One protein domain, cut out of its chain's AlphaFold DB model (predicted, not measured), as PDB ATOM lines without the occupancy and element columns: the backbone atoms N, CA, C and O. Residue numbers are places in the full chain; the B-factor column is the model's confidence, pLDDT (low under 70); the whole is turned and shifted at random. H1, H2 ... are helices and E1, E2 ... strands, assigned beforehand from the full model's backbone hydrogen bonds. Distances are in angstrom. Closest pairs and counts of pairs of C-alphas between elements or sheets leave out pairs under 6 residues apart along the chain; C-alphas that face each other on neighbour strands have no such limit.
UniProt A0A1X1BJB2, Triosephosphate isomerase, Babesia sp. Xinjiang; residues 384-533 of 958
ATOM      1  N   VAL A 384     137.754 115.046 129.138       96.00
ATOM      2  CA  VAL A 384     136.405 114.523 129.426       96.00
ATOM      3  C   VAL A 384     135.386 115.663 129.501       96.00
ATOM      4  O   VAL A 384     134.332 115.589 128.869       96.00
ATOM      5  N   TYR A 385     135.715 116.751 130.203       96.31
ATOM      6  CA  TYR A 385     134.846 117.924 130.283       96.31
ATOM      7  C   TYR A 385     134.666 118.611 128.927       96.31
ATOM      8  O   TYR A 385     133.547 118.966 128.565       96.31
ATOM      9  N   SER A 386     135.736 118.758 128.144       95.75
ATOM     10  CA  SER A 386     135.650 119.361 126.807       95.75
ATOM     11  C   SER A 386     134.797 118.520 125.852       95.75
ATOM     12  O   SER A 386     134.016 119.073 125.080       95.75
ATOM     13  N   SER A 387     134.867 117.190 125.963       95.50
ATOM     14  CA  SER A 387     134.014 116.258 125.210       95.50
ATOM     15  C   SER A 387     132.533 116.425 125.574       95.50
ATOM     16  O   SER A 387     131.681 116.497 124.687       95.50
ATOM     17  N   ALA A 388     132.224 116.563 126.871       95.00
ATOM     18  CA  ALA A 388     130.876 116.868 127.360       95.00
ATOM     19  C   ALA A 388     130.376 118.236 126.871       95.00
ATOM     20  O   ALA A 388     129.257 118.364 126.371       95.00
ATOM     21  N   TYR A 389     131.219 119.266 126.952       94.69
ATOM     22  CA  TYR A 389     130.894 120.612 126.489       94.69
ATOM     23  C   TYR A 389     130.537 120.624 124.995       94.69
ATOM     24  O   TYR A 389     129.467 121.112 124.610       94.69
ATOM     25  N   LEU A 390     131.382 120.001 124.169       93.81
ATOM     26  CA  LEU A 390     131.236 119.931 122.715       93.81
ATOM     27  C   LEU A 390     130.284 118.827 122.230       93.81
ATOM     28  O   LEU A 390     130.073 118.719 121.022       93.81
ATOM     29  N   ARG A 391     129.671 118.033 123.124       93.12
ATOM     30  CA  ARG A 391     128.830 116.867 122.763       93.12
ATOM     31  C   ARG A 391     129.494 115.975 121.705       93.12
ATOM     32  O   ARG A 391     128.849 115.506 120.768       93.12
ATOM     33  N   ARG A 392     130.810 115.799 121.826       92.56
ATOM     34  CA  ARG A 392     131.642 115.115 120.836       92.56
ATOM     35  C   ARG A 392     132.356 113.969 121.529       92.56
ATOM     36  O   ARG A 392     133.284 114.169 122.304       92.56
ATOM     37  N   TYR A 393     131.858 112.765 121.279       91.88
ATOM     38  CA  TYR A 393     132.225 111.554 122.008       91.88
ATOM     39  C   TYR A 393     133.085 110.630 121.133       91.88
ATOM     40  O   TYR A 393     132.698 109.507 120.828       91.88
ATOM     41  N   GLY A 394     134.227 111.140 120.658       85.75
ATOM     42  CA  GLY A 394     135.124 110.394 119.769       85.75
ATOM     43  C   GLY A 394     135.739 109.144 120.418       85.75
ATOM     44  O   GLY A 394     135.687 108.969 121.636       85.75
ATOM     45  N   GLU A 395     136.396 108.299 119.614       86.88
ATOM     46  CA  GLU A 395     136.954 106.997 120.041       86.88
ATOM     47  C   GLU A 395     137.951 107.073 121.210       86.88
ATOM     48  O   GLU A 395     138.161 106.095 121.929       86.88
ATOM     49  N   GLN A 396     138.579 108.232 121.415       91.12
ATOM     50  CA  GLN A 396     139.530 108.442 122.506       91.12
ATOM     51  C   GLN A 396     138.838 108.563 123.872       91.12
ATOM     52  O   GLN A 396     139.444 108.233 124.889       91.12
ATOM     53  N   LEU A 397     137.577 109.008 123.929       93.25
ATOM     54  CA  LEU A 397     136.890 109.303 125.191       93.25
ATOM     55  C   LEU A 397     136.746 108.071 126.112       93.25
ATOM     56  O   LEU A 397     137.120 108.195 127.280       93.25
ATOM     57  N   PRO A 398     136.305 106.885 125.640       92.69
ATOM     58  CA  PRO A 398     136.295 105.674 126.467       92.69
ATOM     59  C   PRO A 398     137.670 105.325 127.051       92.69
ATOM     60  O   PRO A 398     137.771 105.010 128.234       92.69
ATOM     61  N   ARG A 399     138.746 105.459 126.258       91.56
ATOM     62  CA  ARG A 399     140.126 105.175 126.701       91.56
ATOM     63  C   ARG A 399     140.583 106.139 127.791       91.56
ATOM     64  O   ARG A 399     141.227 105.734 128.756       91.56
ATOM     65  N   VAL A 400     140.241 107.420 127.653       93.69
ATOM     66  CA  VAL A 400     140.554 108.440 128.662       93.69
ATOM     67  C   VAL A 400     139.751 108.197 129.944       93.69
ATOM     68  O   VAL A 400     140.305 108.316 131.033       93.69
ATOM     69  N   LEU A 401     138.476 107.809 129.847       93.69
ATOM     70  CA  LEU A 401     137.649 107.465 131.011       93.69
ATOM     71  C   LEU A 401     138.170 106.222 131.747       93.69
ATOM     72  O   LEU A 401     138.204 106.217 132.977       93.69
ATOM     73  N   GLU A 402     138.642 105.211 131.016       91.38
ATOM     74  CA  GLU A 402     139.328 104.047 131.590       91.38
ATOM     75  C   GLU A 402     140.648 104.445 132.272       91.38
ATOM     76  O   GLU A 402     140.972 103.983 133.366       91.38
ATOM     77  N   ALA A 403     141.411 105.369 131.684       90.56
ATOM     78  CA  ALA A 403     142.597 105.908 132.343       90.56
ATOM     79  C   ALA A 403     142.244 106.619 133.661       90.56
ATOM     80  O   ALA A 403     142.919 106.414 134.670       90.56
ATOM     81  N   VAL A 404     141.166 107.412 133.682       92.31
ATOM     82  CA  VAL A 404     140.668 108.072 134.902       92.31
ATOM     83  C   VAL A 404     140.247 107.047 135.955       92.31
ATOM     84  O   VAL A 404     140.641 107.190 137.113       92.31
ATOM     85  N   SER A 405     139.499 106.002 135.583       91.62
ATOM     86  CA  SER A 405     139.025 104.986 136.537       91.62
ATOM     87  C   SER A 405     140.180 104.232 137.210       91.62
ATOM     88  O   SER A 405     140.112 103.947 138.409       91.62
ATOM     89  N   ASN A 406     141.282 104.019 136.483       88.69
ATOM     90  CA  ASN A 406     142.507 103.394 136.990       88.69
ATOM     91  C   ASN A 406     143.291 104.265 137.994       88.69
ATOM     92  O   ASN A 406     144.117 103.748 138.753       88.69
ATOM     93  N   HIS A 407     143.043 105.577 138.050       86.69
ATOM     94  CA  HIS A 407     143.678 106.457 139.030       86.69
ATOM     95  C   HIS A 407     142.991 106.411 140.405       86.69
ATOM     96  O   HIS A 407     141.782 106.233 140.548       86.69
ATOM     97  N   HIS A 408     143.774 106.655 141.463       80.94
ATOM     98  CA  HIS A 408     143.218 106.994 142.774       80.94
ATOM     99  C   HIS A 408     142.513 108.363 142.680       80.94
ATOM    100  O   HIS A 408     143.101 109.281 142.104       80.94
ATOM    101  N   PRO A 409     141.333 108.572 143.305       82.81
ATOM    102  CA  PRO A 409     140.639 109.864 143.336       82.81
ATOM    103  C   PRO A 409     141.324 110.897 144.260       82.81
ATOM    104  O   PRO A 409     140.711 111.496 145.138       82.81
ATOM    105  N   SER A 410     142.638 111.078 144.116       78.62
ATOM    106  CA  SER A 410     143.456 112.064 144.827       78.62
ATOM    107  C   SER A 410     143.608 113.330 143.980       78.62
ATOM    108  O   SER A 410     144.655 113.577 143.384       78.62
ATOM    109  N   LEU A 411     142.541 114.119 143.892       81.25
ATOM    110  CA  LEU A 411     142.485 115.352 143.101       81.25
ATOM    111  C   LEU A 411     142.016 116.526 143.949       81.25
ATOM    112  O   LEU A 411     141.359 116.374 144.979       81.25
ATOM    113  N   THR A 412     142.345 117.731 143.487       84.00
ATOM    114  CA  THR A 412     141.739 118.934 144.054       84.00
ATOM    115  C   THR A 412     140.236 118.914 143.788       84.00
ATOM    116  O   THR A 412     139.797 118.493 142.714       84.00
ATOM    117  N   ARG A 413     139.459 119.461 144.722       87.50
ATOM    118  CA  ARG A 413     137.999 119.548 144.612       87.50
ATOM    119  C   ARG A 413     137.520 120.167 143.294       87.50
ATOM    120  O   ARG A 413     136.529 119.724 142.736       87.50
ATOM    121  N   ARG A 414     138.256 121.146 142.762       88.81
ATOM    122  CA  ARG A 414     137.956 121.810 141.484       88.81
ATOM    123  C   ARG A 414     137.836 120.842 140.310       88.81
ATOM    124  O   ARG A 414     136.825 120.859 139.616       88.81
ATOM    125  N   TYR A 415     138.831 119.975 140.142       91.56
ATOM    126  CA  TYR A 415     138.820 118.944 139.103       91.56
ATOM    127  C   TYR A 415     137.771 117.861 139.381       91.56
ATOM    128  O   TYR A 415     137.169 117.355 138.441       91.56
ATOM    129  N   ALA A 416     137.491 117.551 140.653       92.19
ATOM    130  CA  ALA A 416     136.448 116.584 141.009       92.19
ATOM    131  C   ALA A 416     135.071 117.064 140.547       92.19
ATOM    132  O   ALA A 416     134.332 116.322 139.910       92.19
ATOM    133  N   LEU A 417     134.744 118.327 140.829       92.50
ATOM    134  CA  LEU A 417     133.470 118.923 140.433       92.50
ATOM    135  C   LEU A 417     133.351 119.057 138.911       92.50
ATOM    136  O   LEU A 417     132.262 118.864 138.380       92.50
ATOM    137  N   LEU A 418     134.458 119.344 138.217       94.56
ATOM    138  CA  LEU A 418     134.493 119.408 136.755       94.56
ATOM    139  C   LEU A 418     134.241 118.030 136.119       94.56
ATOM    140  O   LEU A 418     133.403 117.911 135.228       94.56
ATOM    141  N   LEU A 419     134.911 116.986 136.625       95.44
ATOM    142  CA  LEU A 419     134.691 115.603 136.195       95.44
ATOM    143  C   LEU A 419     133.256 115.156 136.483       95.44
ATOM    144  O   LEU A 419     132.619 114.569 135.615       95.44
ATOM    145  N   LYS A 420     132.739 115.460 137.679       94.38
ATOM    146  CA  LYS A 420     131.365 115.123 138.055       94.38
ATOM    147  C   LYS A 420     130.351 115.764 137.110       94.38
ATOM    148  O   LYS A 420     129.475 115.068 136.623       94.38
ATOM    149  N   GLU A 421     130.492 117.056 136.818       95.25
ATOM    150  CA  GLU A 421     129.586 117.746 135.894       95.25
ATOM    151  C   GLU A 421     129.592 117.114 134.495       95.25
ATOM    152  O   GLU A 421     128.529 116.953 133.900       95.25
ATOM    153  N   ALA A 422     130.763 116.711 133.993       95.44
ATOM    154  CA  ALA A 422     130.880 116.031 132.705       95.44
ATOM    155  C   ALA A 422     130.228 114.637 132.717       95.44
ATOM    156  O   ALA A 422     129.439 114.318 131.833       95.44
ATOM    157  N   VAL A 423     130.512 113.828 133.737       94.44
ATOM    158  CA  VAL A 423     129.978 112.463 133.875       94.44
ATOM    159  C   VAL A 423     128.459 112.470 134.036       94.44
ATOM    160  O   VAL A 423     127.772 111.743 133.326       94.44
ATOM    161  N   ASP A 424     127.935 113.339 134.903       93.94
ATOM    162  CA  ASP A 424     126.494 113.509 135.110       93.94
ATOM    163  C   ASP A 424     125.794 113.964 133.810       93.94
ATOM    164  O   ASP A 424     124.656 113.581 133.540       93.94
ATOM    165  N   SER A 425     126.474 114.760 132.969       95.25
ATOM    166  CA  SER A 425     125.923 115.184 131.675       95.25
ATOM    167  C   SER A 425     125.785 114.038 130.672       95.25
ATOM    168  O   SER A 425     124.833 114.033 129.897       95.25
ATOM    169  N   PHE A 426     126.679 113.044 130.703       93.81
ATOM    170  CA  PHE A 426     126.605 111.895 129.798       93.81
ATOM    171  C   PHE A 426     125.347 111.054 130.045       93.81
ATOM    172  O   PHE A 426     124.751 110.566 129.087       93.81
ATOM    173  N   GLU A 427     124.925 110.933 131.307       88.94
ATOM    174  CA  GLU A 427     123.690 110.241 131.686       88.94
ATOM    175  C   GLU A 427     122.452 110.998 131.186       88.94
ATOM    176  O   GLU A 427     121.605 110.421 130.506       88.94
ATOM    177  N   VAL A 428     122.371 112.307 131.453       92.50
ATOM    178  CA  VAL A 428     121.212 113.131 131.061       92.50
ATOM    179  C   VAL A 428     121.078 113.243 129.544       92.50
ATOM    180  O   VAL A 428     119.973 113.189 129.011       92.50
ATOM    181  N   GLU A 429     122.197 113.369 128.832       90.88
ATOM    182  CA  GLU A 429     122.207 113.521 127.374       90.88
ATOM    183  C   GLU A 429     122.159 112.180 126.624       90.88
ATOM    184  O   GLU A 429     122.167 112.183 125.395       90.88
ATOM    185  N   SER A 430     122.087 111.044 127.337       86.38
ATOM    186  CA  SER A 430     122.127 109.695 126.749       86.38
ATOM    187  C   SER A 430     123.307 109.516 125.784       86.38
ATOM    188  O   SER A 430     123.151 109.031 124.660       86.38
ATOM    189  N   ALA A 431     124.497 109.957 126.205       85.25
ATOM    190  CA  ALA A 431     125.692 109.919 125.372       85.25
ATOM    191  C   ALA A 431     126.006 108.471 124.929       85.25
ATOM    192  O   ALA A 431     125.917 107.552 125.746       85.25
ATOM    193  N   PRO A 432     126.428 108.240 123.669       86.62
ATOM    194  CA  PRO A 432     126.751 106.914 123.134       86.62
ATOM    195  C   PRO A 432     128.116 106.405 123.637       86.62
ATOM    196  O   PRO A 432     128.956 105.949 122.864       86.62
ATOM    197  N   VAL A 433     128.368 106.518 124.940       84.94
ATOM    198  CA  VAL A 433     129.627 106.161 125.597       84.94
ATOM    199  C   VAL A 433     129.307 105.197 126.725       84.94
ATOM    200  O   VAL A 433     128.675 105.573 127.708       84.94
ATOM    201  N   GLN A 434     129.763 103.954 126.605       80.00
ATOM    202  CA  GLN A 434     129.722 103.013 127.721       80.00
ATOM    203  C   GLN A 434     130.972 103.201 128.577       80.00
ATOM    204  O   GLN A 434     132.090 103.009 128.101       80.00
ATOM    205  N   PHE A 435     130.786 103.586 129.838       83.44
ATOM    206  CA  PHE A 435     131.868 103.697 130.809       83.44
ATOM    207  C   PHE A 435     131.350 103.427 132.226       83.44
ATOM    208  O   PHE A 435     130.198 103.712 132.540       83.44
ATOM    209  N   ASP A 436     132.223 102.913 133.093       84.38
ATOM    210  CA  ASP A 436     132.000 102.854 134.538       84.38
ATOM    211  C   ASP A 436     133.271 103.334 135.241       84.38
ATOM    212  O   ASP A 436     134.344 102.746 135.097       84.38
ATOM    213  N   LEU A 437     133.163 104.426 136.001       87.50
ATOM    214  CA  LEU A 437     134.271 104.902 136.836       87.50
ATOM    215  C   LEU A 437     134.462 104.034 138.093       87.50
ATOM    216  O   LEU A 437     135.466 104.167 138.792       87.50
ATOM    217  N   GLY A 438     133.510 103.152 138.401       89.12
ATOM    218  CA  GLY A 438     133.495 102.312 139.589       89.12
ATOM    219  C   GLY A 438     132.921 103.022 140.820       89.12
ATOM    220  O   GLY A 438     132.844 104.252 140.903       89.12
ATOM    221  N   ALA A 439     132.517 102.231 141.820       89.94
ATOM    222  CA  ALA A 439     131.893 102.729 143.054       89.94
ATOM    223  C   ALA A 439     132.777 103.743 143.799       89.94
ATOM    224  O   ALA A 439     132.309 104.797 144.220       89.94
ATOM    225  N   ARG A 440     134.089 103.486 143.850       91.38
ATOM    226  CA  ARG A 440     135.074 104.356 144.505       91.38
ATOM    227  C   ARG A 440     135.035 105.799 143.995       91.38
ATOM    228  O   ARG A 440     135.122 106.735 144.788       91.38
ATOM    229  N   TRP A 441     134.955 105.980 142.679       93.12
ATOM    230  CA  TRP A 441     134.887 107.306 142.075       93.12
ATOM    231  C   TRP A 441     133.524 107.950 142.308       93.12
ATOM    232  O   TRP A 441     133.478 109.126 142.660       93.12
ATOM    233  N   ARG A 442     132.426 107.190 142.206       90.88
ATOM    234  CA  ARG A 442     131.073 107.694 142.504       90.88
ATOM    235  C   ARG A 442     130.951 108.227 143.934       90.88
ATOM    236  O   ARG A 442     130.457 109.342 144.128       90.88
ATOM    237  N   ASP A 443     131.475 107.490 144.910       91.75
ATOM    238  CA  ASP A 443     131.470 107.897 146.319       91.75
ATOM    239  C   ASP A 443     132.342 109.140 146.539       91.75
ATOM    240  O   ASP A 443     131.922 110.105 147.182       91.75
ATOM    241  N   ALA A 444     133.544 109.164 145.951       93.19
ATOM    242  CA  ALA A 444     134.446 110.309 146.049       93.19
ATOM    243  C   ALA A 444     133.829 111.585 145.450       93.19
ATOM    244  O   ALA A 444     133.839 112.633 146.096       93.19
ATOM    245  N   LEU A 445     133.261 111.502 144.242       93.81
ATOM    246  CA  LEU A 445     132.626 112.635 143.564       93.81
ATOM    247  C   LEU A 445     131.408 113.159 144.339       93.81
ATOM    248  O   LEU A 445     131.241 114.374 144.453       93.81
ATOM    249  N   SER A 446     130.608 112.266 144.928       91.06
ATOM    250  CA  SER A 446     129.470 112.644 145.780       91.06
ATOM    251  C   SER A 446     129.928 113.365 147.053       91.06
ATOM    252  O   SER A 446     129.387 114.413 147.404       91.06
ATOM    253  N   ASN A 447     130.989 112.875 147.702       92.38
ATOM    254  CA  ASN A 447     131.575 113.536 148.871       92.38
ATOM    255  C   ASN A 447     132.117 114.933 148.535       92.38
ATOM    256  O   ASN A 447     131.897 115.882 149.296       92.38
ATOM    257  N   PHE A 448     132.791 115.094 147.390       92.75
ATOM    258  CA  PHE A 448     133.263 116.404 146.936       92.75
ATOM    259  C   PHE A 448     132.112 117.381 146.665       92.75
ATOM    260  O   PHE A 448     132.219 118.542 147.060       92.75
ATOM    261  N   GLU A 449     131.021 116.929 146.036       91.88
ATOM    262  CA  GLU A 449     129.834 117.756 145.781       91.88
ATOM    263  C   GLU A 449     129.146 118.197 147.081       91.88
ATOM    264  O   GLU A 449     128.855 119.383 147.245       91.88
ATOM    265  N   ASN A 450     128.954 117.277 148.031       91.19
ATOM    266  CA  ASN A 450     128.347 117.587 149.329       91.19
ATOM    267  C   ASN A 450     129.187 118.605 150.109       91.19
ATOM    268  O   ASN A 450     128.671 119.621 150.571       91.19
ATOM    269  N   THR A 451     130.504 118.384 150.168       91.06
ATOM    270  CA  THR A 451     131.425 119.309 150.842       91.06
ATOM    271  C   THR A 451     131.416 120.689 150.177       91.06
ATOM    272  O   THR A 451     131.527 121.716 150.848       91.06
ATOM    273  N   GLU A 452     131.304 120.747 148.848       89.94
ATOM    274  CA  GLU A 452     131.219 122.018 148.132       89.94
ATOM    275  C   GLU A 452     129.912 122.758 148.416       89.94
ATOM    276  O   GLU A 452     129.933 123.962 148.676       89.94
ATOM    277  N   SER A 453     128.788 122.046 148.417       89.25
ATOM    278  CA  SER A 453     127.479 122.596 148.773       89.25
ATOM    279  C   SER A 453     127.501 123.234 150.171       89.25
ATOM    280  O   SER A 453     127.056 124.367 150.353       89.25
ATOM    281  N   GLU A 454     128.115 122.574 151.155       90.12
ATOM    282  CA  GLU A 454     128.239 123.118 152.514       90.12
ATOM    283  C   GLU A 454     129.117 124.373 152.590       90.12
ATOM    284  O   GLU A 454     128.750 125.351 153.250       90.12
ATOM    285  N   LEU A 455     130.267 124.387 151.906       88.00
ATOM    286  CA  LEU A 455     131.141 125.564 151.914       88.00
ATOM    287  C   LEU A 455     130.515 126.751 151.178       88.00
ATOM    288  O   LEU A 455     130.627 127.889 151.641       88.00
ATOM    289  N   THR A 456     129.860 126.499 150.044       88.69
ATOM    290  CA  THR A 456     129.286 127.552 149.195       88.69
ATOM    291  C   THR A 456     128.102 128.247 149.857       88.69
ATOM    292  O   THR A 456     127.999 129.470 149.730       88.69
ATOM    293  N   LYS A 457     127.299 127.536 150.665       88.38
ATOM    294  CA  LYS A 457     126.230 128.131 151.489       88.38
ATOM    295  C   LYS A 457     126.719 129.298 152.341       88.38
ATOM    296  O   LYS A 457     126.038 130.311 152.446       88.38
ATOM    297  N   ASN A 458     127.915 129.201 152.914       84.12
ATOM    298  CA  ASN A 458     128.465 130.239 153.792       84.12
ATOM    299  C   ASN A 458     129.158 131.384 153.038       84.12
ATOM    300  O   ASN A 458     129.688 132.309 153.657       84.12
ATOM    301  N   THR A 459     129.187 131.346 151.705       84.38
ATOM    302  CA  THR A 459     129.813 132.412 150.920       84.38
ATOM    303  C   THR A 459     128.928 133.658 150.870       84.38
ATOM    304  O   THR A 459     127.699 133.544 150.838       84.38
ATOM    305  N   PRO A 460     129.524 134.864 150.777       79.00
ATOM    306  CA  PRO A 460     128.747 136.088 150.628       79.00
ATOM    307  C   PRO A 460     127.827 136.051 149.402       79.00
ATOM    308  O   PRO A 460     126.671 136.423 149.521       79.00
ATOM    309  N   THR A 461     128.297 135.536 148.255       76.69
ATOM    310  CA  THR A 461     127.472 135.455 147.034       76.69
ATOM    311  C   THR A 461     126.199 134.642 147.276       76.69
ATOM    312  O   THR A 461     125.114 135.085 146.917       76.69
ATOM    313  N   PHE A 462     126.310 133.477 147.927       84.31
ATOM    314  CA  PHE A 462     125.148 132.634 148.211       84.31
ATOM    315  C   PHE A 462     124.141 133.347 149.116       84.31
ATOM    316  O   PHE A 462     122.958 133.400 148.794       84.31
ATOM    317  N   GLN A 463     124.605 133.933 150.224       82.94
ATOM    318  CA  GLN A 463     123.731 134.624 151.181       82.94
ATOM    319  C   GLN A 463     123.045 135.853 150.570       82.94
ATOM    320  O   GLN A 463     121.904 136.167 150.902       82.94
ATOM    321  N   GLU A 464     123.719 136.541 149.650       74.25
ATOM    322  CA  GLU A 464     123.161 137.686 148.934       74.25
ATOM    323  C   GLU A 464     122.052 137.274 147.964       74.25
ATOM    324  O   GLU A 464     120.966 137.850 148.013       74.25
ATOM    325  N   VAL A 465     122.305 136.262 147.126       73.00
ATOM    326  CA  VAL A 465     121.302 135.716 146.198       73.00
ATOM    327  C   VAL A 465     120.112 135.165 146.979       73.00
ATOM    328  O   VAL A 465     118.970 135.492 146.668       73.00
ATOM    329  N   ARG A 466     120.373 134.420 148.060       80.94
ATOM    330  CA  ARG A 466     119.348 133.898 148.972       80.94
ATOM    331  C   ARG A 466     118.413 134.997 149.469       80.94
ATOM    332  O   ARG A 466     117.199 134.843 149.387       80.94
ATOM    333  N   LYS A 467     118.967 136.109 149.962       71.19
ATOM    334  CA  LYS A 467     118.181 137.228 150.498       71.19
ATOM    335  C   LYS A 467     117.286 137.869 149.431       71.19
ATOM    336  O   LYS A 467     116.163 138.254 149.739       71.19
ATOM    337  N   ILE A 468     117.775 137.979 148.196       66.06
ATOM    338  CA  ILE A 468     117.001 138.528 147.071       66.06
ATOM    339  C   ILE A 468     115.864 137.583 146.691       66.06
ATOM    340  O   ILE A 468     114.726 138.025 146.559       66.06
ATOM    341  N   LEU A 469     116.152 136.283 146.582       68.25
ATOM    342  CA  LEU A 469     115.138 135.285 146.253       68.25
ATOM    343  C   LEU A 469     114.054 135.220 147.329       68.25
ATOM    344  O   LEU A 469     112.888 135.285 146.971       68.25
ATOM    345  N   GLN A 470     114.412 135.223 148.616       72.12
ATOM    346  CA  GLN A 470     113.446 135.280 149.725       72.12
ATOM    347  C   GLN A 470     112.564 136.537 149.690       72.12
ATOM    348  O   GLN A 470     111.398 136.483 150.063       72.12
ATOM    349  N   GLY A 471     113.103 137.673 149.234       49.44
ATOM    350  CA  GLY A 471     112.323 138.900 149.059       49.44
ATOM    351  C   GLY A 471     111.342 138.847 147.883       49.44
ATOM    352  O   GLY A 471     110.328 139.536 147.915       49.44
ATOM    353  N   ALA A 472     111.631 138.037 146.860       49.50
ATOM    354  CA  ALA A 472     110.816 137.906 145.652       49.50
ATOM    355  C   ALA A 472     109.828 136.722 145.697       49.50
ATOM    356  O   ALA A 472     108.747 136.797 145.115       49.50
ATOM    357  N   SER A 473     110.200 135.612 146.345       61.31
ATOM    358  CA  SER A 473     109.416 134.377 146.438       61.31
ATOM    359  C   SER A 473     109.912 133.478 147.578       61.31
ATOM    360  O   SER A 473     111.103 133.190 147.687       61.31
ATOM    361  N   ASN A 474     108.990 132.933 148.375       71.88
ATOM    362  CA  ASN A 474     109.318 131.967 149.431       71.88
ATOM    363  C   ASN A 474     109.443 130.513 148.932       71.88
ATOM    364  O   ASN A 474     109.707 129.620 149.735       71.88
ATOM    365  N   ASN A 475     109.277 130.259 147.629       82.31
ATOM    366  CA  ASN A 475     109.220 128.900 147.074       82.31
ATOM    367  C   ASN A 475     110.592 128.298 146.719       82.31
ATOM    368  O   ASN A 475     110.678 127.111 146.405       82.31
ATOM    369  N   PHE A 476     111.674 129.083 146.751       83.06
ATOM    370  CA  PHE A 476     113.006 128.581 146.414       83.06
ATOM    371  C   PHE A 476     113.594 127.728 147.547       83.06
ATOM    372  O   PHE A 476     113.957 128.239 148.607       83.06
ATOM    373  N   ALA A 477     113.757 126.431 147.287       92.38
ATOM    374  CA  ALA A 477     114.477 125.502 148.146       92.38
ATOM    375  C   ALA A 477     115.988 125.547 147.871       92.38
ATOM    376  O   ALA A 477     116.433 125.650 146.726       92.38
ATOM    377  N   GLU A 478     116.787 125.433 148.931       93.50
ATOM    378  CA  GLU A 478     118.246 125.524 148.867       93.50
ATOM    379  C   GLU A 478     118.899 124.144 148.700       93.50
ATOM    380  O   GLU A 478     118.532 123.185 149.383       93.50
ATOM    381  N   SER A 479     119.940 124.073 147.861       91.12
ATOM    382  CA  SER A 479     120.859 122.925 147.748       91.12
ATOM    383  C   SER A 479     120.163 121.586 147.492       91.12
ATOM    384  O   SER A 479     120.454 120.588 148.149       91.12
ATOM    385  N   GLN A 480     119.225 121.584 146.548       93.00
ATOM    386  CA  GLN A 480     118.436 120.409 146.180       93.00
ATOM    387  C   GLN A 480     119.002 119.709 144.942       93.00
ATOM    388  O   GLN A 480     119.795 120.280 144.192       93.00
ATOM    389  N   LYS A 481     118.567 118.466 144.717       93.38
ATOM    390  CA  LYS A 481     118.858 117.715 143.492       93.38
ATOM    391  C   LYS A 481     117.862 118.054 142.381       93.38
ATOM    392  O   LYS A 481     116.656 118.096 142.616       93.38
ATOM    393  N   VAL A 482     118.383 118.249 141.172       94.19
ATOM    394  CA  VAL A 482     117.627 118.324 139.916       94.19
ATOM    395  C   VAL A 482     118.306 117.381 138.924       94.19
ATOM    396  O   VAL A 482     119.401 117.661 138.431       94.19
ATOM    397  N   GLY A 483     117.694 116.216 138.701       91.69
ATOM    398  CA  GLY A 483     118.378 115.086 138.068       91.69
ATOM    399  C   GLY A 483     119.634 114.691 138.866       91.69
ATOM    400  O   GLY A 483     119.576 114.649 140.100       91.69
ATOM    401  N   PRO A 484     120.785 114.448 138.212       92.38
ATOM    402  CA  PRO A 484     122.025 114.106 138.915       92.38
ATOM    403  C   PRO A 484     122.705 115.313 139.590       92.38
ATOM    404  O   PRO A 484     123.552 115.134 140.474       92.38
ATOM    405  N   PHE A 485     122.322 116.547 139.241       93.69
ATOM    406  CA  PHE A 485     123.010 117.763 139.677       93.69
ATOM    407  C   PHE A 485     122.474 118.301 141.003       93.69
ATOM    408  O   PHE A 485     121.267 118.474 141.174       93.69
ATOM    409  N   THR A 486     123.371 118.661 141.924       93.38
ATOM    410  CA  THR A 486     123.006 119.534 143.051       93.38
ATOM    411  C   THR A 486     123.004 120.993 142.595       93.38
ATOM    412  O   THR A 486     123.993 121.476 142.022       93.38
ATOM    413  N   VAL A 487     121.900 121.701 142.855       93.19
ATOM    414  CA  VAL A 487     121.689 123.102 142.461       93.19
ATOM    415  C   VAL A 487     121.536 124.017 143.684       93.19
ATOM    416  O   VAL A 487     120.932 123.603 144.673       93.19
ATOM    417  N   PRO A 488     122.060 125.260 143.653       90.62
ATOM    418  CA  PRO A 488     122.003 126.173 144.799       90.62
ATOM    419  C   PRO A 488     120.581 126.542 145.220       90.62
ATOM    420  O   PRO A 488     120.284 126.480 146.411       90.62
ATOM    421  N   PHE A 489     119.719 126.880 144.256       88.88
ATOM    422  CA  PHE A 489     118.324 127.248 144.491       88.88
ATOM    423  C   PHE A 489     117.423 126.657 143.405       88.88
ATOM    424  O   PHE A 489     117.751 126.735 142.218       88.88
ATOM    425  N   VAL A 490     116.279 126.104 143.806       93.12
ATOM    426  CA  VAL A 490     115.252 125.587 142.891       93.12
ATOM    427  C   VAL A 490     113.851 125.883 143.415       93.12
ATOM    428  O   VAL A 490     113.572 125.694 144.593       93.12
ATOM    429  N   ASP A 491     112.970 126.314 142.525       87.56
ATOM    430  CA  ASP A 491     111.523 126.320 142.716       87.56
ATOM    431  C   ASP A 491     110.959 125.128 141.931       87.56
ATOM    432  O   ASP A 491     110.955 125.124 140.697       87.56
ATOM    433  N   GLN A 492     110.554 124.080 142.651       92.12
ATOM    434  CA  GLN A 492     110.062 122.840 142.043       92.12
ATOM    435  C   GLN A 492     108.684 123.012 141.398       92.12
ATOM    436  O   GLN A 492     108.384 122.347 140.410       92.12
ATOM    437  N   GLU A 493     107.859 123.912 141.934       88.62
ATOM    438  CA  GLU A 493     106.501 124.151 141.448       88.62
ATOM    439  C   GLU A 493     106.539 124.854 140.088       88.62
ATOM    440  O   GLU A 493     105.875 124.437 139.139       88.62
ATOM    441  N   ARG A 494     107.388 125.881 139.969       83.38
ATOM    442  CA  ARG A 494     107.552 126.662 138.731       83.38
ATOM    443  C   ARG A 494     108.625 126.112 137.796       83.38
ATOM    444  O   ARG A 494     108.838 126.672 136.724       83.38
ATOM    445  N   LYS A 495     109.323 125.050 138.209       91.69
ATOM    446  CA  LYS A 495     110.504 124.496 137.531       91.69
ATOM    447  C   LYS A 495     111.552 125.567 137.201       91.69
ATOM    448  O   LYS A 495     112.069 125.628 136.087       91.69
ATOM    449  N   LEU A 496     111.888 126.407 138.180       85.06
ATOM    450  CA  LEU A 496     112.940 127.422 138.046       85.06
ATOM    451  C   LEU A 496     114.187 126.993 138.811       85.06
ATOM    452  O   LEU A 496     114.092 126.578 139.963       85.06
ATOM    453  N   VAL A 497     115.364 127.146 138.213       88.38
ATOM    454  CA  VAL A 497     116.650 126.917 138.885       88.38
ATOM    455  C   VAL A 497     117.496 128.175 138.794       88.38
ATOM    456  O   VAL A 497     117.662 128.739 137.715       88.38
ATOM    457  N   ILE A 498     118.081 128.588 139.920       82.94
ATOM    458  CA  ILE A 498     119.100 129.639 139.945       82.94
ATOM    459  C   ILE A 498     120.440 128.996 140.274       82.94
ATOM    460  O   ILE A 498     120.710 128.569 141.403       82.94
ATOM    461  N   LEU A 499     121.292 128.926 139.257       87.81
ATOM    462  CA  LEU A 499     122.680 128.532 139.406       87.81
ATOM    463  C   LEU A 499     123.513 129.738 139.840       87.81
ATOM    464  O   LEU A 499     123.279 130.867 139.417       87.81
ATOM    465  N   VAL A 500     124.514 129.486 140.676       83.88
ATOM    466  CA  VAL A 500     125.433 130.510 141.174       83.88
ATOM    467  C   VAL A 500     126.852 130.049 140.915       83.88
ATOM    468  O   VAL A 500     127.234 128.925 141.246       83.88
ATOM    469  N   GLU A 501     127.633 130.928 140.308       86.88
ATOM    470  CA  GLU A 501     129.044 130.704 140.081       86.88
ATOM    471  C   GLU A 501     129.866 131.110 141.314       86.88
ATOM    472  O   GLU A 501     129.731 132.213 141.852       86.88
ATOM    473  N   PHE A 502     130.749 130.216 141.766       86.00
ATOM    474  CA  PHE A 502     131.571 130.423 142.957       86.00
ATOM    475  C   PHE A 502     133.052 130.486 142.600       86.00
ATOM    476  O   PHE A 502     133.528 129.762 141.738       86.00
ATOM    477  N   ALA A 503     133.824 131.273 143.347       80.81
ATOM    478  CA  ALA A 503     135.286 131.317 143.236       80.81
ATOM    479  C   ALA A 503     135.967 129.933 143.346       80.81
ATOM    480  O   ALA A 503     137.073 129.714 142.847       80.81
ATOM    481  N   SER A 504     135.332 128.996 144.044       77.50
ATOM    482  CA  SER A 504     135.840 127.653 144.298       77.50
ATOM    483  C   SER A 504     135.639 126.682 143.132       77.50
ATOM    484  O   SER A 504     136.405 125.722 143.063       77.50
ATOM    485  N   ASN A 505     134.705 126.925 142.203       81.75
ATOM    486  CA  ASN A 505     134.436 126.031 141.074       81.75
ATOM    487  C   ASN A 505     135.186 126.462 139.795       81.75
ATOM    488  O   ASN A 505     135.484 127.635 139.604       81.75
ATOM    489  N   MET A 506     135.537 125.503 138.931       84.19
ATOM    490  CA  MET A 506     136.166 125.802 137.632       84.19
ATOM    491  C   MET A 506     135.129 126.012 136.531       84.19
ATOM    492  O   MET A 506     135.245 126.967 135.774       84.19
ATOM    493  N   SER A 507     134.112 125.148 136.483       85.62
ATOM    494  CA  SER A 507     133.056 125.173 135.468       85.62
ATOM    495  C   SER A 507     132.403 126.552 135.336       85.62
ATOM    496  O   SER A 507     132.132 127.220 136.340       85.62
ATOM    497  N   ASN A 508     132.110 126.931 134.094       84.88
ATOM    498  CA  ASN A 508     131.236 128.048 133.737       84.88
ATOM    499  C   ASN A 508     129.753 127.639 133.753       84.88
ATOM    500  O   ASN A 508     128.905 128.384 133.290       84.88
ATOM    501  N   LEU A 509     129.405 126.462 134.273       90.50
ATOM    502  CA  LEU A 509     128.031 125.987 134.433       90.50
ATOM    503  C   LEU A 509     127.255 125.807 133.117       90.50
ATOM    504  O   LEU A 509     126.072 125.486 133.183       90.50
ATOM    505  N   THR A 510     127.873 125.968 131.940       90.81
ATOM    506  CA  THR A 510     127.179 125.838 130.649       90.81
ATOM    507  C   THR A 510     126.655 124.418 130.446       90.81
ATOM    508  O   THR A 510     125.503 124.237 130.056       90.81
ATOM    509  N   VAL A 511     127.476 123.402 130.751       93.75
ATOM    510  CA  VAL A 511     127.085 121.986 130.637       93.75
ATOM    511  C   VAL A 511     125.950 121.680 131.608       93.75
ATOM    512  O   VAL A 511     124.905 121.175 131.196       93.75
ATOM    513  N   LYS A 512     126.111 122.062 132.881       94.62
ATOM    514  CA  LYS A 512     125.072 121.891 133.904       94.62
ATOM    515  C   LYS A 512     123.758 122.596 133.544       94.62
ATOM    516  O   LYS A 512     122.707 121.969 133.632       94.62
ATOM    517  N   LYS A 513     123.811 123.864 133.117       93.19
ATOM    518  CA  LYS A 513     122.647 124.655 132.681       93.19
ATOM    519  C   LYS A 513     121.881 123.913 131.589       93.19
ATOM    520  O   LYS A 513     120.707 123.615 131.770       93.19
ATOM    521  N   ARG A 514     122.580 123.542 130.515       94.38
ATOM    522  CA  ARG A 514     122.016 122.838 129.358       94.38
ATOM    523  C   ARG A 514     121.335 121.525 129.746       94.38
ATOM    524  O   ARG A 514     120.249 121.223 129.259       94.38
ATOM    525  N   CYS A 515     121.958 120.744 130.628       96.38
ATOM    526  CA  CYS A 515     121.377 119.483 131.084       96.38
ATOM    527  C   CYS A 515     120.122 119.717 131.937       96.38
ATOM    528  O   CYS A 515     119.119 119.040 131.747       96.38
ATOM    529  N   ILE A 516     120.134 120.704 132.833       95.88
ATOM    530  CA  ILE A 516     118.962 121.047 133.649       95.88
ATOM    531  C   ILE A 516     117.806 121.572 132.778       95.88
ATOM    532  O   ILE A 516     116.654 121.208 133.011       95.88
ATOM    533  N   GLU A 517     118.102 122.358 131.741       95.00
ATOM    534  CA  GLU A 517     117.102 122.803 130.760       95.00
ATOM    535  C   GLU A 517     116.473 121.618 130.016       95.00
ATOM    536  O   GLU A 517     115.255 121.575 129.846       95.00
ATOM    537  N   SER A 518     117.265 120.595 129.665       95.50
ATOM    538  CA  SER A 518     116.740 119.366 129.046       95.50
ATOM    539  C   SER A 518     115.819 118.549 129.966       95.50
ATOM    540  O   SER A 518     114.970 117.807 129.478       95.50
ATOM    541  N   LEU A 519     115.919 118.738 131.288       95.44
ATOM    542  CA  LEU A 519     115.002 118.161 132.281       95.44
ATOM    543  C   LEU A 519     113.702 118.981 132.442       95.44
ATOM    544  O   LEU A 519     112.846 118.636 133.260       95.44
ATOM    545  N   GLY A 520     113.535 120.062 131.671       94.12
ATOM    546  CA  GLY A 520     112.326 120.886 131.636       94.12
ATOM    547  C   GLY A 520     112.289 122.027 132.654       94.12
ATOM    548  O   GLY A 520     111.197 122.488 132.990       94.12
ATOM    549  N   TYR A 521     113.445 122.467 133.161       94.75
ATOM    550  CA  TYR A 521     113.560 123.632 134.047       94.75
ATOM    551  C   TYR A 521     114.017 124.873 133.275       94.75
ATOM    552  O   TYR A 521     114.849 124.780 132.379       94.75
ATOM    553  N   SER A 522     113.540 126.054 133.669       83.31
ATOM    554  CA  SER A 522     114.127 127.324 133.219       83.31
ATOM    555  C   SER A 522     115.263 127.726 134.156       83.31
ATOM    556  O   SER A 522     115.090 127.729 135.379       83.31
ATOM    557  N   VAL A 523     116.431 128.059 133.600       83.75
ATOM    558  CA  VAL A 523     117.661 128.230 134.385       83.75
ATOM    559  C   VAL A 523     118.216 129.648 134.275       83.75
ATOM    560  O   VAL A 523     118.648 130.086 133.211       83.75
ATOM    561  N   GLY A 524     118.280 130.343 135.411       75.75
ATOM    562  CA  GLY A 524     119.051 131.576 135.573       75.75
ATOM    563  C   GLY A 524     120.460 131.278 136.088       75.75
ATOM    564  O   GLY A 524     120.646 130.378 136.909       75.75
ATOM    565  N   VAL A 525     121.461 132.034 135.634       80.44
ATOM    566  CA  VAL A 525     122.852 131.890 136.095       80.44
ATOM    567  C   VAL A 525     123.356 133.215 136.646       80.44
ATOM    568  O   VAL A 525     123.392 134.214 135.938       80.44
ATOM    569  N   VAL A 526     123.796 133.209 137.903       73.88
ATOM    570  CA  VAL A 526     124.492 134.334 138.533       73.88
ATOM    571  C   VAL A 526     125.993 134.148 138.334       73.88
ATOM    572  O   VAL A 526     126.616 133.318 139.006       73.88
ATOM    573  N   ARG A 527     126.580 134.910 137.405       79.00
ATOM    574  CA  ARG A 527     128.026 134.902 137.135       79.00
ATOM    575  C   ARG A 527     128.785 135.629 138.231       79.00
ATOM    576  O   ARG A 527     128.362 136.688 138.696       79.00
ATOM    577  N   TYR A 528     129.937 135.092 138.628       81.44
ATOM    578  CA  TYR A 528     130.670 135.608 139.783       81.44
ATOM    579  C   TYR A 528     131.130 137.051 139.557       81.44
ATOM    580  O   TYR A 528     130.891 137.916 140.398       81.44
ATOM    581  N   TRP A 529     131.788 137.322 138.427       75.81
ATOM    582  CA  TRP A 529     132.352 138.644 138.157       75.81
ATOM    583  C   TRP A 529     131.296 139.683 137.790       75.81
ATOM    584  O   TRP A 529     131.447 140.832 138.193       75.81
ATOM    585  N   GLU A 530     130.219 139.296 137.106       70.25
ATOM    586  CA  GLU A 530     129.077 140.190 136.861       70.25
ATOM    587  C   GLU A 530     128.434 140.592 138.191       70.25
ATOM    588  O   GLU A 530     128.275 141.778 138.468       70.25
ATOM    589  N   TRP A 531     128.197 139.625 139.084       68.12
ATOM    590  CA  TRP A 531     127.656 139.890 140.417       68.12
ATOM    591  C   TRP A 531     128.558 140.787 141.269       68.12
ATOM    592  O   TRP A 531     128.077 141.642 142.011       68.12
ATOM    593  N   ARG A 532     129.881 140.595 141.188       69.31
ATOM    594  CA  ARG A 532     130.841 141.402 141.953       69.31
ATOM    595  C   ARG A 532     130.937 142.834 141.445       69.31
ATOM    596  O   ARG A 532     131.010 143.727 142.282       69.31
ATOM    597  N   ARG A 533     130.854 143.057 140.130       59.69
ATOM    598  CA  ARG A 533     130.803 144.410 139.547       59.69
ATOM    599  C   ARG A 533     129.588 145.195 140.041       59.69
ATOM    600  O   ARG A 533     129.730 146.360 140.379       59.69
TER     601      ARG A 533
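Overview. This is residues 384 to 533 of the 958 residues of the protein "Triosephosphate isomerase" of Babesia sp. Xinjiang (UniProt A0A1X1BJB2). A strongly twisted sheet of four strands has H4 and H5 over one face and H6 over the other, three layers in all, and a group of helices, H1, H2 and H3, extends the body to one side. H3 links that group to the layers by touching H1, H4 and H6; H2 lies toward one end of the long axis and H5 toward the other. The 150 printed residues hold seven named helices and four named strands, in the order H1 H2 H3 H4 H5 E1 E2 E3 H6 E4 H7, of mixed class; the mixed sheet runs E1 E2 E3 E4. The whole is compact, with a radius of gyration of the C-alphas of 15.9 A, yet elongated, spanning 49 by 30 by 29 A.

Along the chain. Find C-alpha 384 at (136.405, 114.523, 129.426), where H1, residues 384 to 390, begins. Next come H2, 396 to 406, 15.6 A long, and H3, 413 to 428, 22.5 A. H4, 439 to 457, runs 27.4 A to C-alpha 457 at (126.230, 128.131, 151.489), and H5, 460 to 472, runs 18.7 A. Then read E1, 477 to 482; E2, 485 to 491, 14.6 A; E3, 496 to 500; H6, 510 to 518; E4, 522 to 526; and H7, 528 to 533, ending at (130.803, 144.410, 139.547).

Arrangement. Start at H1, which forms a helical hairpin with H2 at a shallow tilt of 31 degrees; their closest C-alphas, Val 384 and Leu 397, are 6.7 A apart. H1 touches H3 at a steep tilt of 53 degrees, with C-alphas 385 and 422 closest at 5.0 A. H3 touches H4 with residues 413 to 420 alone, C-alphas 416 and 445 being closest at 6.1 A. H4 runs along E2, 10.7 A over the sheet. H5 runs along E3 at a height of 9.3 A, and H6, on the opposite face from H5, runs along E3 at 8.4 A. E1, E2 and E3 form a meander, each strand the antiparallel neighbour of the one before: look at N 477 and O 490, 2.8 A, and at N 491 and O 496, 2.8 A. E3, H6 and E4 form a strand-helix-strand unit, two parallel neighbour strands with a helix between, whose crossover is right-handed; N 499 and O 524 are 2.8 A apart. H7 is not on the sheet. In H1, H2, H4, H5, H6 and H7 every O i to N i+4 pair is within hydrogen-bond range; in H3, 11 of 12 are.

Size, cuts and confidence. The C-alphas farthest apart, Glu 395 and Gly 471, are 49.7 A apart. The printed part has no cut, and no link is long. The model's confidence is under 70 at residues 468 to 469, 471 to 473 and 531 to 533.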